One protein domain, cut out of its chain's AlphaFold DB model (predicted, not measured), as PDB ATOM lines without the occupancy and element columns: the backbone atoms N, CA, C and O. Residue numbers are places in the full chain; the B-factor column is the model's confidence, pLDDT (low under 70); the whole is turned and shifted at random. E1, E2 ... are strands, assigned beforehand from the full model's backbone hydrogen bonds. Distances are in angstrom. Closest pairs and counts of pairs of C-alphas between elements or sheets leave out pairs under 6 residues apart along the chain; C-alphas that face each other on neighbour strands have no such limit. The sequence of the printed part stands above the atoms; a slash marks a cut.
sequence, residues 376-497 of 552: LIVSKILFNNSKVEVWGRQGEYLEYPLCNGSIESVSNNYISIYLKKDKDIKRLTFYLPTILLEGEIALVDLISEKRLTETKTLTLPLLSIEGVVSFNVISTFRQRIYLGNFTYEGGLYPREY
ATOM      1  N   LEU A 376     -34.240  38.327  -2.768       89.00
ATOM      2  CA  LEU A 376     -34.191  38.877  -1.419       89.00
ATOM      3  C   LEU A 376     -35.499  39.612  -1.150       89.00
ATOM      4  O   LEU A 376     -36.113  40.135  -2.079       89.00
ATOM      5  N   ILE A 377     -35.907  39.692   0.109       90.69
ATOM      6  CA  ILE A 377     -37.061  40.497   0.515       90.69
ATOM      7  C   ILE A 377     -36.558  41.603   1.430       90.69
ATOM      8  O   ILE A 377     -35.772  41.337   2.332       90.69
ATOM      9  N   VAL A 378     -37.018  42.829   1.222       93.31
ATOM     10  CA  VAL A 378     -36.779  43.959   2.134       93.31
ATOM     11  C   VAL A 378     -38.086  44.702   2.371       93.31
ATOM     12  O   VAL A 378     -38.959  44.703   1.498       93.31
ATOM     13  N   SER A 379     -38.239  45.354   3.522       92.50
ATOM     14  CA  SER A 379     -39.386  46.241   3.756       92.50
ATOM     15  C   SER A 379     -39.165  47.616   3.133       92.50
ATOM     16  O   SER A 379     -40.070  48.201   2.530       92.50
ATOM     17  N   LYS A 380     -37.932  48.114   3.239       94.50
ATOM     18  CA  LYS A 380     -37.524  49.442   2.790       94.50
ATOM     19  C   LYS A 380     -36.034  49.465   2.470       94.50
ATOM     20  O   LYS A 380     -35.243  48.766   3.102       94.50
ATOM     21  N   ILE A 381     -35.652  50.310   1.521       96.31
ATOM     22  CA  ILE A 381     -34.248  50.622   1.236       96.31
ATOM     23  C   ILE A 381     -34.027  52.088   1.583       96.31
ATOM     24  O   ILE A 381     -34.789  52.947   1.143       96.31
ATOM     25  N   LEU A 382     -33.015  52.374   2.390       95.50
ATOM     26  CA  LEU A 382     -32.559  53.723   2.711       95.50
ATOM     27  C   LEU A 382     -31.238  53.970   1.996       95.50
ATOM     28  O   LEU A 382     -30.420  53.060   1.895       95.50
ATOM     29  N   PHE A 383     -31.019  55.192   1.535       93.81
ATOM     30  CA  PHE A 383     -29.738  55.593   0.969       93.81
ATOM     31  C   PHE A 383     -29.396  57.018   1.400       93.81
ATOM     32  O   PHE A 383     -30.276  57.878   1.529       93.81
ATOM     33  N   ASN A 384     -28.119  57.248   1.669       91.06
ATOM     34  CA  ASN A 384     -27.585  58.509   2.163       91.06
ATOM     35  C   ASN A 384     -26.347  58.883   1.350       91.06
ATOM     36  O   ASN A 384     -25.519  58.024   1.049       91.06
ATOM     37  N   ASN A 385     -26.253  60.154   0.959       89.12
ATOM     38  CA  ASN A 385     -25.208  60.697   0.095       89.12
ATOM     39  C   ASN A 385     -24.871  59.753  -1.067       89.12
ATOM     40  O   ASN A 385     -23.705  59.469  -1.324       89.12
ATOM     41  N   SER A 386     -25.905  59.217  -1.718       92.50
ATOM     42  CA  SER A 386     -25.750  58.162  -2.714       92.50
ATOM     43  C   SER A 386     -26.131  58.653  -4.103       92.50
ATOM     44  O   SER A 386     -27.073  59.444  -4.262       92.50
ATOM     45  N   LYS A 387     -25.419  58.144  -5.105       93.31
ATOM     46  CA  LYS A 387     -25.837  58.187  -6.502       93.31
ATOM     47  C   LYS A 387     -26.956  57.174  -6.714       93.31
ATOM     48  O   LYS A 387     -26.889  56.063  -6.193       93.31
ATOM     49  N   VAL A 388     -27.986  57.563  -7.457       93.56
ATOM     50  CA  VAL A 388     -29.153  56.729  -7.758       93.56
ATOM     51  C   VAL A 388     -29.377  56.714  -9.261       93.56
ATOM     52  O   VAL A 388     -29.671  57.752  -9.852       93.56
ATOM     53  N   GLU A 389     -29.287  55.536  -9.860       94.44
ATOM     54  CA  GLU A 389     -29.643  55.287 -11.254       94.44
ATOM     55  C   GLU A 389     -30.845  54.345 -11.321       94.44
ATOM     56  O   GLU A 389     -30.893  53.319 -10.638       94.44
ATOM     57  N   VAL A 390     -31.840  54.711 -12.125       92.88
ATOM     58  CA  VAL A 390     -33.091  53.964 -12.277       92.88
ATOM     59  C   VAL A 390     -33.362  53.750 -13.756       92.88
ATOM     60  O   VAL A 390     -33.486  54.712 -14.513       92.88
ATOM     61  N   TRP A 391     -33.523  52.488 -14.142       92.69
ATOM     62  CA  TRP A 391     -33.980  52.082 -15.467       92.69
ATOM     63  C   TRP A 391     -35.394  51.504 -15.359       92.69
ATOM     64  O   TRP A 391     -35.605  50.409 -14.826       92.69
ATOM     65  N   GLY A 392     -36.378  52.253 -15.847       86.81
ATOM     66  CA  GLY A 392     -37.762  51.815 -15.973       86.81
ATOM     67  C   GLY A 392     -37.965  50.899 -17.183       86.81
ATOM     68  O   GLY A 392     -37.293  51.022 -18.206       86.81
ATOM     69  N   ARG A 393     -38.953  49.996 -17.114       76.19
ATOM     70  CA  ARG A 393     -39.280  49.082 -18.231       76.19
ATOM     71  C   ARG A 393     -39.762  49.786 -19.505       76.19
ATOM     72  O   ARG A 393     -39.741  49.178 -20.568       76.19
ATOM     73  N   GLN A 394     -40.202  51.038 -19.402       73.81
ATOM     74  CA  GLN A 394     -40.706  51.837 -20.523       73.81
ATOM     75  C   GLN A 394     -39.606  52.669 -21.213       73.81
ATOM     76  O   GLN A 394     -39.914  53.558 -21.999       73.81
ATOM     77  N   GLY A 395     -38.326  52.388 -20.931       72.62
ATOM     78  CA  GLY A 395     -37.190  53.137 -21.484       72.62
ATOM     79  C   GLY A 395     -36.870  54.430 -20.728       72.62
ATOM     80  O   GLY A 395     -36.014  55.197 -21.156       72.62
ATOM     81  N   GLU A 396     -37.538  54.669 -19.599       80.25
ATOM     82  CA  GLU A 396     -37.237  55.775 -18.696       80.25
ATOM     83  C   GLU A 396     -35.887  55.530 -18.012       80.25
ATOM     84  O   GLU A 396     -35.705  54.517 -17.337       80.25
ATOM     85  N   TYR A 397     -34.949  56.461 -18.170       87.88
ATOM     86  CA  TYR A 397     -33.695  56.478 -17.425       87.88
ATOM     87  C   TYR A 397     -33.632  57.736 -16.574       87.88
ATOM     88  O   TYR A 397     -33.903  58.838 -17.059       87.88
ATOM     89  N   LEU A 398     -33.268  57.571 -15.308       87.19
ATOM     90  CA  LEU A 398     -33.032  58.679 -14.400       87.19
ATOM     91  C   LEU A 398     -31.750  58.458 -13.624       87.19
ATOM     92  O   LEU A 398     -31.544  57.397 -13.041       87.19
ATOM     93  N   GLU A 399     -30.954  59.513 -13.552       89.38
ATOM     94  CA  GLU A 399     -29.721  59.565 -12.786       89.38
ATOM     95  C   GLU A 399     -29.780  60.751 -11.823       89.38
ATOM     96  O   GLU A 399     -30.066  61.889 -12.206       89.38
ATOM     97  N   TYR A 400     -29.505  60.479 -10.551       87.62
ATOM     98  CA  TYR A 400     -29.365  61.480  -9.504       87.62
ATOM     99  C   TYR A 400     -27.985  61.323  -8.858       87.62
ATOM    100  O   TYR A 400     -27.720  60.280  -8.268       87.62
ATOM    101  N   PRO A 401     -27.101  62.335  -8.938       82.56
ATOM    102  CA  PRO A 401     -25.685  62.160  -8.618       82.56
ATOM    103  C   PRO A 401     -25.398  61.975  -7.123       82.56
ATOM    104  O   PRO A 401     -24.633  61.097  -6.762       82.56
ATOM    105  N   LEU A 402     -25.995  62.790  -6.249       89.44
ATOM    106  CA  LEU A 402     -25.845  62.687  -4.793       89.44
ATOM    107  C   LEU A 402     -27.147  63.136  -4.135       89.44
ATOM    108  O   LEU A 402     -27.539  64.305  -4.248       89.44
ATOM    109  N   CYS A 403     -27.831  62.202  -3.485       91.00
ATOM    110  CA  CYS A 403     -29.071  62.469  -2.775       91.00
ATOM    111  C   CYS A 403     -29.289  61.498  -1.614       91.00
ATOM    112  O   CYS A 403     -28.682  60.427  -1.533       91.00
ATOM    113  N   ASN A 404     -30.192  61.894  -0.723       92.44
ATOM    114  CA  ASN A 404     -30.657  61.069   0.381       92.44
ATOM    115  C   ASN A 404     -32.074  60.627   0.074       92.44
ATOM    116  O   ASN A 404     -32.827  61.357  -0.572       92.44
ATOM    117  N   GLY A 405     -32.487  59.474   0.571       94.00
ATOM    118  CA  GLY A 405     -33.828  59.034   0.255       94.00
ATOM    119  C   GLY A 405     -34.175  57.642   0.709       94.00
ATOM    120  O   GLY A 405     -33.492  57.016   1.525       94.00
ATOM    121  N   SER A 406     -35.304  57.184   0.187       95.50
ATOM    122  CA  SER A 406     -35.791  55.848   0.462       95.50
ATOM    123  C   SER A 406     -36.614  55.269  -0.671       95.50
ATOM    124  O   SER A 406     -37.322  55.995  -1.368       95.50
ATOM    125  N   ILE A 407     -36.580  53.947  -0.784       95.69
ATOM    126  CA  ILE A 407     -37.396  53.158  -1.699       95.69
ATOM    127  C   ILE A 407     -38.383  52.341  -0.873       95.69
ATOM    128  O   ILE A 407     -37.983  51.590   0.020       95.69
ATOM    129  N   GLU A 408     -39.666  52.492  -1.179       95.25
ATOM    130  CA  GLU A 408     -40.769  51.811  -0.502       95.25
ATOM    131  C   GLU A 408     -41.713  51.163  -1.520       95.25
ATOM    132  O   GLU A 408     -41.836  51.619  -2.660       95.25
ATOM    133  N   SER A 409     -42.407  50.107  -1.100       92.06
ATOM    134  CA  SER A 409     -43.455  49.482  -1.905       92.06
ATOM    135  C   SER A 409     -44.698  50.374  -1.996       92.06
ATOM    136  O   SER A 409     -45.148  50.934  -0.997       92.06
ATOM    137  N   VAL A 410     -45.294  50.460  -3.189       87.81
ATOM    138  CA  VAL A 410     -46.642  51.026  -3.416       87.81
ATOM    139  C   VAL A 410     -47.667  49.906  -3.664       87.81
ATOM    140  O   VAL A 410     -48.846  50.168  -3.873       87.81
ATOM    141  N   SER A 411     -47.245  48.640  -3.539       82.56
ATOM    142  CA  SER A 411     -47.982  47.434  -3.953       82.56
ATOM    143  C   SER A 411     -48.222  47.363  -5.467       82.56
ATOM    144  O   SER A 411     -47.890  48.284  -6.216       82.56
ATOM    145  N   ASN A 412     -48.785  46.245  -5.935       84.81
ATOM    146  CA  ASN A 412     -49.127  46.015  -7.343       84.81
ATOM    147  C   ASN A 412     -47.936  46.178  -8.300       84.81
ATOM    148  O   ASN A 412     -48.098  46.685  -9.409       84.81
ATOM    149  N   ASN A 413     -46.746  45.736  -7.880       88.62
ATOM    150  CA  ASN A 413     -45.501  45.802  -8.657       88.62
ATOM    151  C   ASN A 413     -44.934  47.223  -8.879       88.62
ATOM    152  O   ASN A 413     -43.999  47.401  -9.666       88.62
ATOM    153  N   TYR A 414     -45.447  48.227  -8.161       90.38
ATOM    154  CA  TYR A 414     -44.884  49.576  -8.137       90.38
ATOM    155  C   TYR A 414     -44.032  49.817  -6.888       90.38
ATOM    156  O   TYR A 414     -44.359  49.364  -5.784       90.38
ATOM    157  N   ILE A 415     -42.961  50.589  -7.064       93.56
ATOM    158  CA  ILE A 415     -42.179  51.187  -5.977       93.56
ATOM    159  C   ILE A 415     -42.287  52.711  -6.022       93.56
ATOM    160  O   ILE A 415     -42.487  53.302  -7.083       93.56
ATOM    161  N   SER A 416     -42.099  53.346  -4.870       93.56
ATOM    162  CA  SER A 416     -41.950  54.790  -4.719       93.56
ATOM    163  C   SER A 416     -40.527  55.091  -4.277       93.56
ATOM    164  O   SER A 416     -40.098  54.634  -3.218       93.56
ATOM    165  N   ILE A 417     -39.821  55.900  -5.060       93.62
ATOM    166  CA  ILE A 417     -38.498  56.424  -4.738       93.62
ATOM    167  C   ILE A 417     -38.677  57.861  -4.251       93.62
ATOM    168  O   ILE A 417     -39.108  58.745  -4.995       93.62
ATOM    169  N   TYR A 418     -38.362  58.080  -2.980       93.25
ATOM    170  CA  TYR A 418     -38.306  59.400  -2.369       93.25
ATOM    171  C   TYR A 418     -36.872  59.898  -2.428       93.25
ATOM    172  O   TYR A 418     -35.977  59.247  -1.897       93.25
ATOM    173  N   LEU A 419     -36.673  61.051  -3.055       91.25
ATOM    174  CA  LEU A 419     -35.384  61.701  -3.230       91.25
ATOM    175  C   LEU A 419     -35.419  63.038  -2.499       91.25
ATOM    176  O   LEU A 419     -36.324  63.849  -2.706       91.25
ATOM    177  N   LYS A 420     -34.422  63.273  -1.660       89.06
ATOM    178  CA  LYS A 420     -34.205  64.518  -0.936       89.06
ATOM    179  C   LYS A 420     -32.816  65.038  -1.275       89.06
ATOM    180  O   LYS A 420     -31.810  64.381  -0.998       89.06
ATOM    181  N   LYS A 421     -32.776  66.240  -1.840       84.56
ATOM    182  CA  LYS A 421     -31.550  67.001  -2.072       84.56
ATOM    183  C   LYS A 421     -31.775  68.407  -1.530       84.56
ATOM    184  O   LYS A 421     -32.673  69.107  -1.985       84.56
ATOM    185  N   ASP A 422     -31.012  68.790  -0.513       80.50
ATOM    186  CA  ASP A 422     -31.188  70.058   0.203       80.50
ATOM    187  C   ASP A 422     -32.635  70.257   0.716       80.50
ATOM    188  O   ASP A 422     -33.096  69.508   1.587       80.50
ATOM    189  N   LYS A 423     -33.355  71.262   0.191       75.56
ATOM    190  CA  LYS A 423     -34.770  71.546   0.501       75.56
ATOM    191  C   LYS A 423     -35.755  70.923  -0.495       75.56
ATOM    192  O   LYS A 423     -36.949  70.902  -0.201       75.56
ATOM    193  N   ASP A 424     -35.276  70.393  -1.618       79.62
ATOM    194  CA  ASP A 424     -36.126  69.808  -2.649       79.62
ATOM    195  C   ASP A 424     -36.416  68.338  -2.344       79.62
ATOM    196  O   ASP A 424     -35.514  67.518  -2.135       79.62
ATOM    197  N   ILE A 425     -37.706  68.005  -2.337       85.75
ATOM    198  CA  ILE A 425     -38.208  66.648  -2.132       85.75
ATOM    199  C   ILE A 425     -38.955  66.233  -3.395       85.75
ATOM    200  O   ILE A 425     -39.927  66.874  -3.792       85.75
ATOM    201  N   LYS A 426     -38.515  65.139  -4.016       88.38
ATOM    202  CA  LYS A 426     -39.186  64.515  -5.158       88.38
ATOM    203  C   LYS A 426     -39.641  63.113  -4.783       88.38
ATOM    204  O   LYS A 426     -38.924  62.374  -4.114       88.38
ATOM    205  N   ARG A 427     -40.830  62.740  -5.241       90.75
ATOM    206  CA  ARG A 427     -41.364  61.385  -5.125       90.75
ATOM    207  C   ARG A 427     -41.679  60.882  -6.523       90.75
ATOM    208  O   ARG A 427     -42.463  61.510  -7.227       90.75
ATOM    209  N   LEU A 428     -41.058  59.779  -6.910       90.44
ATOM    210  CA  LEU A 428     -41.206  59.176  -8.230       90.44
ATOM    211  C   LEU A 428     -41.680  57.736  -8.075       90.44
ATOM    212  O   LEU A 428     -41.265  57.047  -7.145       90.44
ATOM    213  N   THR A 429     -42.544  57.282  -8.974       91.94
ATOM    214  CA  THR A 429     -43.099  55.925  -8.942       91.94
ATOM    215  C   THR A 429     -42.702  55.159 -10.189       91.94
ATOM    216  O   THR A 429     -42.924  55.647 -11.292       91.94
ATOM    217  N   PHE A 430     -42.181  53.947 -10.011       91.25
ATOM    218  CA  PHE A 430     -41.717  53.097 -11.107       91.25
ATOM    219  C   PHE A 430     -42.354  51.718 -11.039       91.25
ATOM    220  O   PHE A 430     -42.545  51.164  -9.955       91.25
ATOM    221  N   TYR A 431     -42.632  51.154 -12.212       91.50
ATOM    222  CA  TYR A 431     -43.092  49.780 -12.367       91.50
ATOM    223  C   TYR A 431     -41.901  48.842 -12.600       91.50
ATOM    224  O   TYR A 431     -41.250  48.933 -13.643       91.50
ATOM    225  N   LEU A 432     -41.627  47.953 -11.636       90.31
ATOM    226  CA  LEU A 432     -40.558  46.936 -11.685       90.31
ATOM    227  C   LEU A 432     -39.221  47.416 -12.300       90.31
ATOM    228  O   LEU A 432     -38.756  46.818 -13.280       90.31
ATOM    229  N   PRO A 433     -38.615  48.507 -11.791       93.56
ATOM    230  CA  PRO A 433     -37.382  49.042 -12.360       93.56
ATOM    231  C   PRO A 433     -36.153  48.201 -11.995       93.56
ATOM    232  O   PRO A 433     -36.161  47.415 -11.043       93.56
ATOM    233  N   THR A 434     -35.070  48.443 -12.726       93.94
ATOM    234  CA  THR A 434     -33.705  48.108 -12.300       93.94
ATOM    235  C   THR A 434     -33.092  49.333 -11.640       93.94
ATOM    236  O   THR A 434     -33.289  50.448 -12.122       93.94
ATOM    237  N   ILE A 435     -32.394  49.142 -10.524       95.12
ATOM    238  CA  ILE A 435     -31.828  50.235  -9.731       95.12
ATOM    239  C   ILE A 435     -30.359  49.949  -9.456       95.12
ATOM    240  O   ILE A 435     -29.989  48.813  -9.146       95.12
ATOM    241  N   LEU A 436     -29.540  50.991  -9.546       96.25
ATOM    242  CA  LEU A 436     -28.171  51.018  -9.052       96.25
ATOM    243  C   LEU A 436     -28.037  52.161  -8.045       96.25
ATOM    244  O   LEU A 436     -28.469  53.288  -8.292       96.25
ATOM    245  N   LEU A 437     -27.468  51.843  -6.889       95.62
ATOM    246  CA  LEU A 437     -27.160  52.775  -5.814       95.62
ATOM    247  C   LEU A 437     -25.656  52.730  -5.561       95.62
ATOM    248  O   LEU A 437     -25.101  51.644  -5.428       95.62
ATOM    249  N   GLU A 438     -25.006  53.881  -5.450       94.88
ATOM    250  CA  GLU A 438     -23.586  53.980  -5.096       94.88
ATOM    251  C   GLU A 438     -23.424  54.968  -3.935       94.88
ATOM    252  O   GLU A 438     -23.735  56.149  -4.078       94.88
ATOM    253  N   GLY A 439     -22.990  54.478  -2.771       91.12
ATOM    254  CA  GLY A 439     -22.851  55.258  -1.537       91.12
ATOM    255  C   GLY A 439     -23.183  54.458  -0.274       91.12
ATOM    256  O   GLY A 439     -22.903  53.261  -0.188       91.12
ATOM    257  N   GLU A 440     -23.768  55.122   0.727       91.56
ATOM    258  CA  GLU A 440     -24.240  54.490   1.966       91.56
ATOM    259  C   GLU A 440     -25.683  53.997   1.806       91.56
ATOM    260  O   GLU A 440     -26.630  54.788   1.745       91.56
ATOM    261  N   ILE A 441     -25.871  52.680   1.788       94.25
ATOM    262  CA  ILE A 441     -27.164  52.029   1.556       94.25
ATOM    263  C   ILE A 441     -27.529  51.186   2.774       94.25
ATOM    264  O   ILE A 441     -26.682  50.521   3.366       94.25
ATOM    265  N   ALA A 442     -28.800  51.177   3.166       92.56
ATOM    266  CA  ALA A 442     -29.290  50.308   4.224       92.56
ATOM    267  C   ALA A 442     -30.557  49.558   3.800       92.56
ATOM    268  O   ALA A 442     -31.557  50.162   3.407       92.56
ATOM    269  N   LEU A 443     -30.513  48.232   3.915       92.69
ATOM    270  CA  LEU A 443     -31.641  47.334   3.681       92.69
ATOM    271  C   LEU A 443     -32.346  47.067   5.014       92.69
ATOM    272  O   LEU A 443     -31.718  46.561   5.946       92.69
ATOM    273  N   VAL A 444     -33.628  47.417   5.106       91.50
ATOM    274  CA  VAL A 444     -34.450  47.268   6.318       91.50
ATOM    275  C   VAL A 444     -35.288  45.992   6.232       91.50
ATOM    276  O   VAL A 444     -35.849  45.695   5.175       91.50
ATOM    277  N   ASP A 445     -35.360  45.249   7.340       87.88
ATOM    278  CA  ASP A 445     -36.051  43.955   7.467       87.88
ATOM    279  C   ASP A 445     -35.721  42.991   6.318       87.88
ATOM    280  O   ASP A 445     -36.598  42.428   5.656       87.88
ATOM    281  N   LEU A 446     -34.426  42.835   6.056       87.38
ATOM    282  CA  LEU A 446     -33.905  41.970   5.013       87.38
ATOM    283  C   LEU A 446     -34.200  40.503   5.341       87.38
ATOM    284  O   LEU A 446     -33.830  40.007   6.402       87.38
ATOM    285  N   ILE A 447     -34.796  39.783   4.397       86.12
ATOM    286  CA  ILE A 447     -34.948  38.331   4.422       86.12
ATOM    287  C   ILE A 447     -34.176  37.755   3.237       86.12
ATOM    288  O   ILE A 447     -34.415  38.128   2.087       86.12
ATOM    289  N   SER A 448     -33.238  36.853   3.515       79.19
ATOM    290  CA  SER A 448     -32.330  36.287   2.520       79.19
ATOM    291  C   SER A 448     -32.008  34.831   2.820       79.19
ATOM    292  O   SER A 448     -31.587  34.494   3.922       79.19
ATOM    293  N   GLU A 449     -32.119  33.974   1.805       68.12
ATOM    294  CA  GLU A 449     -31.481  32.649   1.818       68.12
ATOM    295  C   GLU A 449     -30.036  32.689   1.327       68.12
ATOM    296  O   GLU A 449     -29.232  31.820   1.672       68.12
ATOM    297  N   LYS A 450     -29.681  33.715   0.543       65.44
ATOM    298  CA  LYS A 450     -28.297  33.944   0.145       65.44
ATOM    299  C   LYS A 450     -27.498  34.341   1.373       65.44
ATOM    300  O   LYS A 450     -27.921  35.179   2.172       65.44
ATOM    301  N   ARG A 451     -26.307  33.762   1.491       58.22
ATOM    302  CA  ARG A 451     -25.338  34.123   2.520       58.22
ATOM    303  C   ARG A 451     -24.709  35.477   2.173       58.22
ATOM    304  O   ARG A 451     -23.595  35.526   1.671       58.22
ATOM    305  N   LEU A 452     -25.473  36.548   2.380       59.84
ATOM    306  CA  LEU A 452     -25.016  37.931   2.211       59.84
ATOM    307  C   LEU A 452     -24.085  38.330   3.354       59.84
ATOM    308  O   LEU A 452     -23.126  39.058   3.151       59.84
ATOM    309  N   THR A 453     -24.349  37.819   4.553       53.03
ATOM    310  CA  THR A 453     -23.556  38.058   5.756       53.03
ATOM    311  C   THR A 453     -23.043  36.740   6.326       53.03
ATOM    312  O   THR A 453     -23.492  35.641   5.987       53.03
ATOM    313  N   GLU A 454     -22.065  36.830   7.221       42.78
ATOM    314  CA  GLU A 454     -21.494  35.665   7.901       42.78
ATOM    315  C   GLU A 454     -22.490  34.999   8.863       42.78
ATOM    316  O   GLU A 454     -22.371  33.803   9.155       42.78
ATOM    317  N   THR A 455     -23.497  35.759   9.306       45.25
ATOM    318  CA  THR A 455     -24.603  35.300  10.142       45.25
ATOM    319  C   THR A 455     -25.541  34.406   9.330       45.25
ATOM    320  O   THR A 455     -26.049  34.773   8.279       45.25
ATOM    321  N   LYS A 456     -25.792  33.185   9.823       50.38
ATOM    322  CA  LYS A 456     -26.757  32.238   9.223       50.38
ATOM    323  C   LYS A 456     -28.220  32.652   9.465       50.38
ATOM    324  O   LYS A 456     -29.107  31.797   9.460       50.38
ATOM    325  N   THR A 457     -28.474  33.915   9.790       55.31
ATOM    326  CA  THR A 457     -29.819  34.405  10.068       55.31
ATOM    327  C   THR A 457     -30.520  34.681   8.746       55.31
ATOM    328  O   THR A 457     -30.038  35.426   7.904       55.31
ATOM    329  N   LEU A 458     -31.674  34.037   8.554       67.00
ATOM    330  CA  LEU A 458     -32.528  34.256   7.384       67.00
ATOM    331  C   LEU A 458     -33.121  35.667   7.356       67.00
ATOM    332  O   LEU A 458     -33.555  36.116   6.305       67.00
ATOM    333  N   THR A 459     -33.176  36.335   8.511       75.06
ATOM    334  CA  THR A 459     -33.769  37.659   8.708       75.06
ATOM    335  C   THR A 459     -32.769  38.579   9.393       75.06
ATOM    336  O   THR A 459     -32.270  38.233  10.464       75.06
ATOM    337  N   LEU A 460     -32.548  39.758   8.826       77.31
ATOM    338  CA  LEU A 460     -31.683  40.816   9.328       77.31
ATOM    339  C   LEU A 460     -32.518  42.095   9.489       77.31
ATOM    340  O   LEU A 460     -33.083  42.563   8.505       77.31
ATOM    341  N   PRO A 461     -32.595  42.706  10.685       82.69
ATOM    342  CA  PRO A 461     -33.387  43.924  10.876       82.69
ATOM    343  C   PRO A 461     -32.828  45.109  10.077       82.69
ATOM    344  O   PRO A 461     -33.580  45.946   9.583       82.69
ATOM    345  N   LEU A 462     -31.500  45.184   9.945       82.94
ATOM    346  CA  LEU A 462     -30.821  46.218   9.177       82.94
ATOM    347  C   LEU A 462     -29.466  45.710   8.669       82.94
ATOM    348  O   LEU A 462     -28.623  45.283   9.466       82.94
ATOM    349  N   LEU A 463     -29.236  45.815   7.363       86.62
ATOM    350  CA  LEU A 463     -27.933  45.589   6.736       86.62
ATOM    351  C   LEU A 463     -27.455  46.885   6.083       86.62
ATOM    352  O   LEU A 463     -28.097  47.362   5.151       86.62
ATOM    353  N   SER A 464     -26.338  47.434   6.561       87.25
ATOM    354  CA  SER A 464     -25.688  48.593   5.947       87.25
ATOM    355  C   SER A 464     -24.621  48.140   4.952       87.25
ATOM    356  O   SER A 464     -23.865  47.209   5.229       87.25
ATOM    357  N   ILE A 465     -24.576  48.798   3.799       87.19
ATOM    358  CA  ILE A 465     -23.671  48.533   2.684       87.19
ATOM    359  C   ILE A 465     -23.023  49.864   2.304       87.19
ATOM    360  O   ILE A 465     -23.728  50.828   2.015       87.19
ATOM    361  N   GLU A 466     -21.696  49.917   2.320       87.94
ATOM    362  CA  GLU A 466     -20.918  51.054   1.822       87.94
ATOM    363  C   GLU A 466     -20.284  50.652   0.491       87.94
ATOM    364  O   GLU A 466     -19.366  49.827   0.471       87.94
ATOM    365  N   GLY A 467     -20.786  51.201  -0.616       90.12
ATOM    366  CA  GLY A 467     -20.307  50.880  -1.960       90.12
ATOM    367  C   GLY A 467     -21.422  50.888  -3.001       90.12
ATOM    368  O   GLY A 467     -22.348  51.692  -2.915       90.12
ATOM    369  N   VAL A 468     -21.330  50.000  -3.989       91.81
ATOM    370  CA  VAL A 468     -22.287  49.892  -5.096       91.81
ATOM    371  C   VAL A 468     -23.239  48.728  -4.847       91.81
ATOM    372  O   VAL A 468     -22.815  47.631  -4.491       91.81
ATOM    373  N   VAL A 469     -24.532  48.947  -5.058       93.31
ATOM    374  CA  VAL A 469     -25.586  47.931  -4.985       93.31
ATOM    375  C   VAL A 469     -26.440  48.026  -6.240       93.31
ATOM    376  O   VAL A 469     -26.925  49.104  -6.574       93.31
ATOM    377  N   SER A 470     -26.682  46.901  -6.911       93.94
ATOM    378  CA  SER A 470     -27.592  46.835  -8.055       93.94
ATOM    379  C   SER A 470     -28.591  45.696  -7.904       93.94
ATOM    380  O   SER A 470     -28.268  44.628  -7.385       93.94
ATOM    381  N   PHE A 471     -29.835  45.935  -8.311       93.75
ATOM    382  CA  PHE A 471     -30.895  44.937  -8.260       93.75
ATOM    383  C   PHE A 471     -32.045  45.263  -9.211       93.75
ATOM    384  O   PHE A 471     -32.312  46.418  -9.551       93.75
ATOM    385  N   ASN A 472     -32.801  44.221  -9.545       92.56
ATOM    386  CA  ASN A 472     -34.057  44.322 -10.274       92.56
ATOM    387  C   ASN A 472     -35.209  44.165  -9.285       92.56
ATOM    388  O   ASN A 472     -35.236  43.204  -8.516       92.56
ATOM    389  N   VAL A 473     -36.200  45.051  -9.317       92.19
ATOM    390  CA  VAL A 473     -37.435  44.812  -8.563       92.19
ATOM    391  C   VAL A 473     -38.253  43.762  -9.306       92.19
ATOM    392  O   VAL A 473     -38.669  43.980 -10.444       92.19
ATOM    393  N   ILE A 474     -38.469  42.610  -8.671       90.31
ATOM    394  CA  ILE A 474     -39.230  41.498  -9.252       90.31
ATOM    395  C   ILE A 474     -40.727  41.662  -8.976       90.31
ATOM    396  O   ILE A 474     -41.544  41.419  -9.861       90.31
ATOM    397  N   SER A 475     -41.087  42.051  -7.750       90.69
ATOM    398  CA  SER A 475     -42.474  42.266  -7.333       90.69
ATOM    399  C   SER A 475     -42.548  43.124  -6.068       90.69
ATOM    400  O   SER A 475     -41.551  43.293  -5.356       90.69
ATOM    401  N   THR A 476     -43.727  43.686  -5.792       90.81
ATOM    402  CA  THR A 476     -43.979  44.507  -4.604       90.81
ATOM    403  C   THR A 476     -45.349  44.213  -4.001       90.81
ATOM    404  O   THR A 476     -46.350  44.109  -4.711       90.81
ATOM    405  N   PHE A 477     -45.385  44.130  -2.673       89.94
ATOM    406  CA  PHE A 477     -46.578  43.860  -1.860       89.94
ATOM    407  C   PHE A 477     -46.653  44.867  -0.713       89.94
ATOM    408  O   PHE A 477     -45.696  45.620  -0.507       89.94
ATOM    409  N   ARG A 478     -47.754  44.895   0.047       82.31
ATOM    410  CA  ARG A 478     -48.059  45.970   1.020       82.31
ATOM    411  C   ARG A 478     -46.890  46.470   1.877       82.31
ATOM    412  O   ARG A 478     -46.821  47.664   2.144       82.31
ATOM    413  N   GLN A 479     -45.992  45.590   2.313       82.00
ATOM    414  CA  GLN A 479     -44.854  45.947   3.172       82.00
ATOM    415  C   GLN A 479     -43.516  45.388   2.678       82.00
ATOM    416  O   GLN A 479     -42.556  45.352   3.442       82.00
ATOM    417  N   ARG A 480     -43.449  44.885   1.440       90.56
ATOM    418  CA  ARG A 480     -42.295  44.119   0.956       90.56
ATOM    419  C   ARG A 480     -41.952  44.418  -0.485       90.56
ATOM    420  O   ARG A 480     -42.828  44.539  -1.342       90.56
ATOM    421  N   ILE A 481     -40.655  44.461  -0.738       93.38
ATOM    422  CA  ILE A 481     -40.050  44.591  -2.053       93.38
ATOM    423  C   ILE A 481     -39.224  43.329  -2.286       93.38
ATOM    424  O   ILE A 481     -38.365  42.985  -1.474       93.38
ATOM    425  N   TYR A 482     -39.500  42.641  -3.389       92.12
ATOM    426  CA  TYR A 482     -38.771  41.451  -3.806       92.12
ATOM    427  C   TYR A 482     -37.680  41.864  -4.794       92.12
ATOM    428  O   TYR A 482     -37.977  42.385  -5.873       92.12
ATOM    429  N   LEU A 483     -36.422  41.647  -4.417       91.94
ATOM    430  CA  LEU A 483     -35.235  42.052  -5.168       91.94
ATOM    431  C   LEU A 483     -34.606  40.839  -5.856       91.94
ATOM    432  O   LEU A 483     -34.259  39.854  -5.206       91.94
ATOM    433  N   GLY A 484     -34.437  40.925  -7.168       89.00
ATOM    434  CA  GLY A 484     -33.786  39.938  -8.022       89.00
ATOM    435  C   GLY A 484     -32.431  40.409  -8.501       89.00
ATOM    436  O   GLY A 484     -32.165  41.608  -8.526       89.00
ATOM    437  N   ASN A 485     -31.587  39.460  -8.913       87.50
ATOM    438  CA  ASN A 485     -30.249  39.739  -9.448       87.50
ATOM    439  C   ASN A 485     -29.442  40.716  -8.578       87.50
ATOM    440  O   ASN A 485     -28.716  41.554  -9.094       87.50
ATOM    441  N   PHE A 486     -29.606  40.615  -7.257       89.25
ATOM    442  CA  PHE A 486     -28.942  41.503  -6.319       89.25
ATOM    443  C   PHE A 486     -27.428  41.285  -6.360       89.25
ATOM    444  O   PHE A 486     -26.953  40.177  -6.082       89.25
ATOM    445  N   THR A 487     -26.688  42.343  -6.672       88.69
ATOM    446  CA  THR A 487     -25.227  42.407  -6.631       88.69
ATOM    447  C   THR A 487     -24.792  43.552  -5.728       88.69
ATOM    448  O   THR A 487     -25.486  44.561  -5.591       88.69
ATOM    449  N   TYR A 488     -23.644  43.381  -5.080       87.75
ATOM    450  CA  TYR A 488     -23.035  44.427  -4.276       87.75
ATOM    451  C   TYR A 488     -21.513  44.377  -4.412       87.75
ATOM    452  O   TYR A 488     -20.928  43.298  -4.513       87.75
ATOM    453  N   GLU A 489     -20.886  45.546  -4.369       85.00
ATOM    454  CA  GLU A 489     -19.440  45.731  -4.311       85.00
ATOM    455  C   GLU A 489     -19.142  46.744  -3.207       85.00
ATOM    456  O   GLU A 489     -19.574  47.890  -3.288       85.00
ATOM    457  N   GLY A 490     -18.441  46.328  -2.149       80.56
ATOM    458  CA  GLY A 490     -18.131  47.209  -1.022       80.56
ATOM    459  C   GLY A 490     -18.167  46.529   0.344       80.56
ATOM    460  O   GLY A 490     -18.199  45.300   0.454       80.56
ATOM    461  N   GLY A 491     -18.131  47.347   1.397       74.19
ATOM    462  CA  GLY A 491     -18.142  46.904   2.790       74.19
ATOM    463  C   GLY A 491     -19.551  46.559   3.272       74.19
ATOM    464  O   GLY A 491     -20.494  47.317   3.050       74.19
ATOM    465  N   LEU A 492     -19.694  45.426   3.965       76.12
ATOM    466  CA  LEU A 492     -20.944  45.011   4.602       76.12
ATOM    467  C   LEU A 492     -20.862  45.170   6.117       76.12
ATOM    468  O   LEU A 492     -20.010  44.569   6.772       76.12
ATOM    469  N   TYR A 493     -21.817  45.901   6.680       68.56
ATOM    470  CA  TYR A 493     -21.936  46.131   8.115       68.56
ATOM    471  C   TYR A 493     -23.323  45.677   8.588       68.56
ATOM    472  O   TYR A 493     -24.271  46.471   8.630       68.56
ATOM    473  N   PRO A 494     -23.495  44.389   8.940       62.12
ATOM    474  CA  PRO A 494     -24.730  43.938   9.561       62.12
ATOM    475  C   PRO A 494     -24.896  44.627  10.919       62.12
ATOM    476  O   PRO A 494     -24.062  44.478  11.812       62.12
ATOM    477  N   ARG A 495     -26.006  45.346  11.119       53.84
ATOM    478  CA  ARG A 495     -26.411  45.845  12.444       53.84
ATOM    479  C   ARG A 495     -27.244  44.777  13.162       53.84
ATOM    480  O   ARG A 495     -28.355  45.023  13.618       53.84
ATOM    481  N   GLU A 496     -26.689  43.574  13.280       50.12
ATOM    482  CA  GLU A 496     -27.118  42.622  14.308       50.12
ATOM    483  C   GLU A 496     -26.291  42.850  15.578       50.12
ATOM    484  O   GLU A 496     -25.197  43.413  15.527       50.12
ATOM    485  N   TYR A 497     -26.839  42.464  16.737       47.25
ATOM    486  CA  TYR A 497     -26.147  42.461  18.029       47.25
ATOM    487  C   TYR A 497     -24.671  42.118  17.838       47.25
ATOM    488  O   TYR A 497     -24.384  41.050  17.301       47.25
TER     489      TYR A 497
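This is residues 376 to 497 of the 552 residues of an uncharacterized protein of Thermococci archaeon (UniProt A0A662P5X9). One sheet is folded over on itself along a row of sharp bends in E3, E2, E6, E7 and E8, making a flattened, barrel-like tube. Short E1 bridges E6 and E8 to close one stretch of it, while E4 and E5 extend the sheet from E3 to a free edge. The 122 residues include no named helix and eight named strands, E1 to E8, in a branched, antiparallel, strongly twisted sheet; the class is all strand. The whole is compact, with a radius of gyration of the C-alphas of 13.6 A and spans of 37 by 30 by 21 A.

Find C-alpha 376 at (-34.191, 38.877, -1.419), where E1, residues 376 to 378, begins and runs 6.7 A. Next come E2, 380 to 391, 18.8 A; E3, 397 to 411, 21.6 A; E4, 414 to 421, 22.8 A; and E5, 424 to 431, 23.3 A. Then E6, 434 to 448, spans 19.0 A, E7, 459 to 477, 17.7 A, and E8, 480 to 494, 19.6 A, ending at C-alpha 494 (-24.730, 43.938, 9.561).

Look beside E1: E6 lies on one side, N 377 to O 447 2.9 A, and E8 on the other, N 376 to O 483 2.9 A. E2 bends by 123 degrees at residue 385 and E7 by 140 degrees at 467. The meander E2 E3 E4 E5, each strand the antiparallel neighbour of the one before, has N 388 to O 400 at 2.8 A, N 406 to O 418 at 3.0 A and N 417 to O 428 at 2.8 A. A second meander is E6 E7 E8, with N 437 to O 469 and N 468 to O 489 both at 2.8 A. E2 and E6 are antiparallel neighbours, with N 382 and O 442 within hydrogen-bond range at 2.8 A. The closest C-alphas of E3 and E7, those of Ser 411 and Phe 477, are 4.4 A apart. E5 is an edge strand, and E5 and E6 are apart.

The C-alphas farthest apart, Gly 395 and Tyr 497, are 42.4 A apart. The printed part has no cut and no long link. Look for pLDDT under 70 at residues 449 to 458 and 493 to 497.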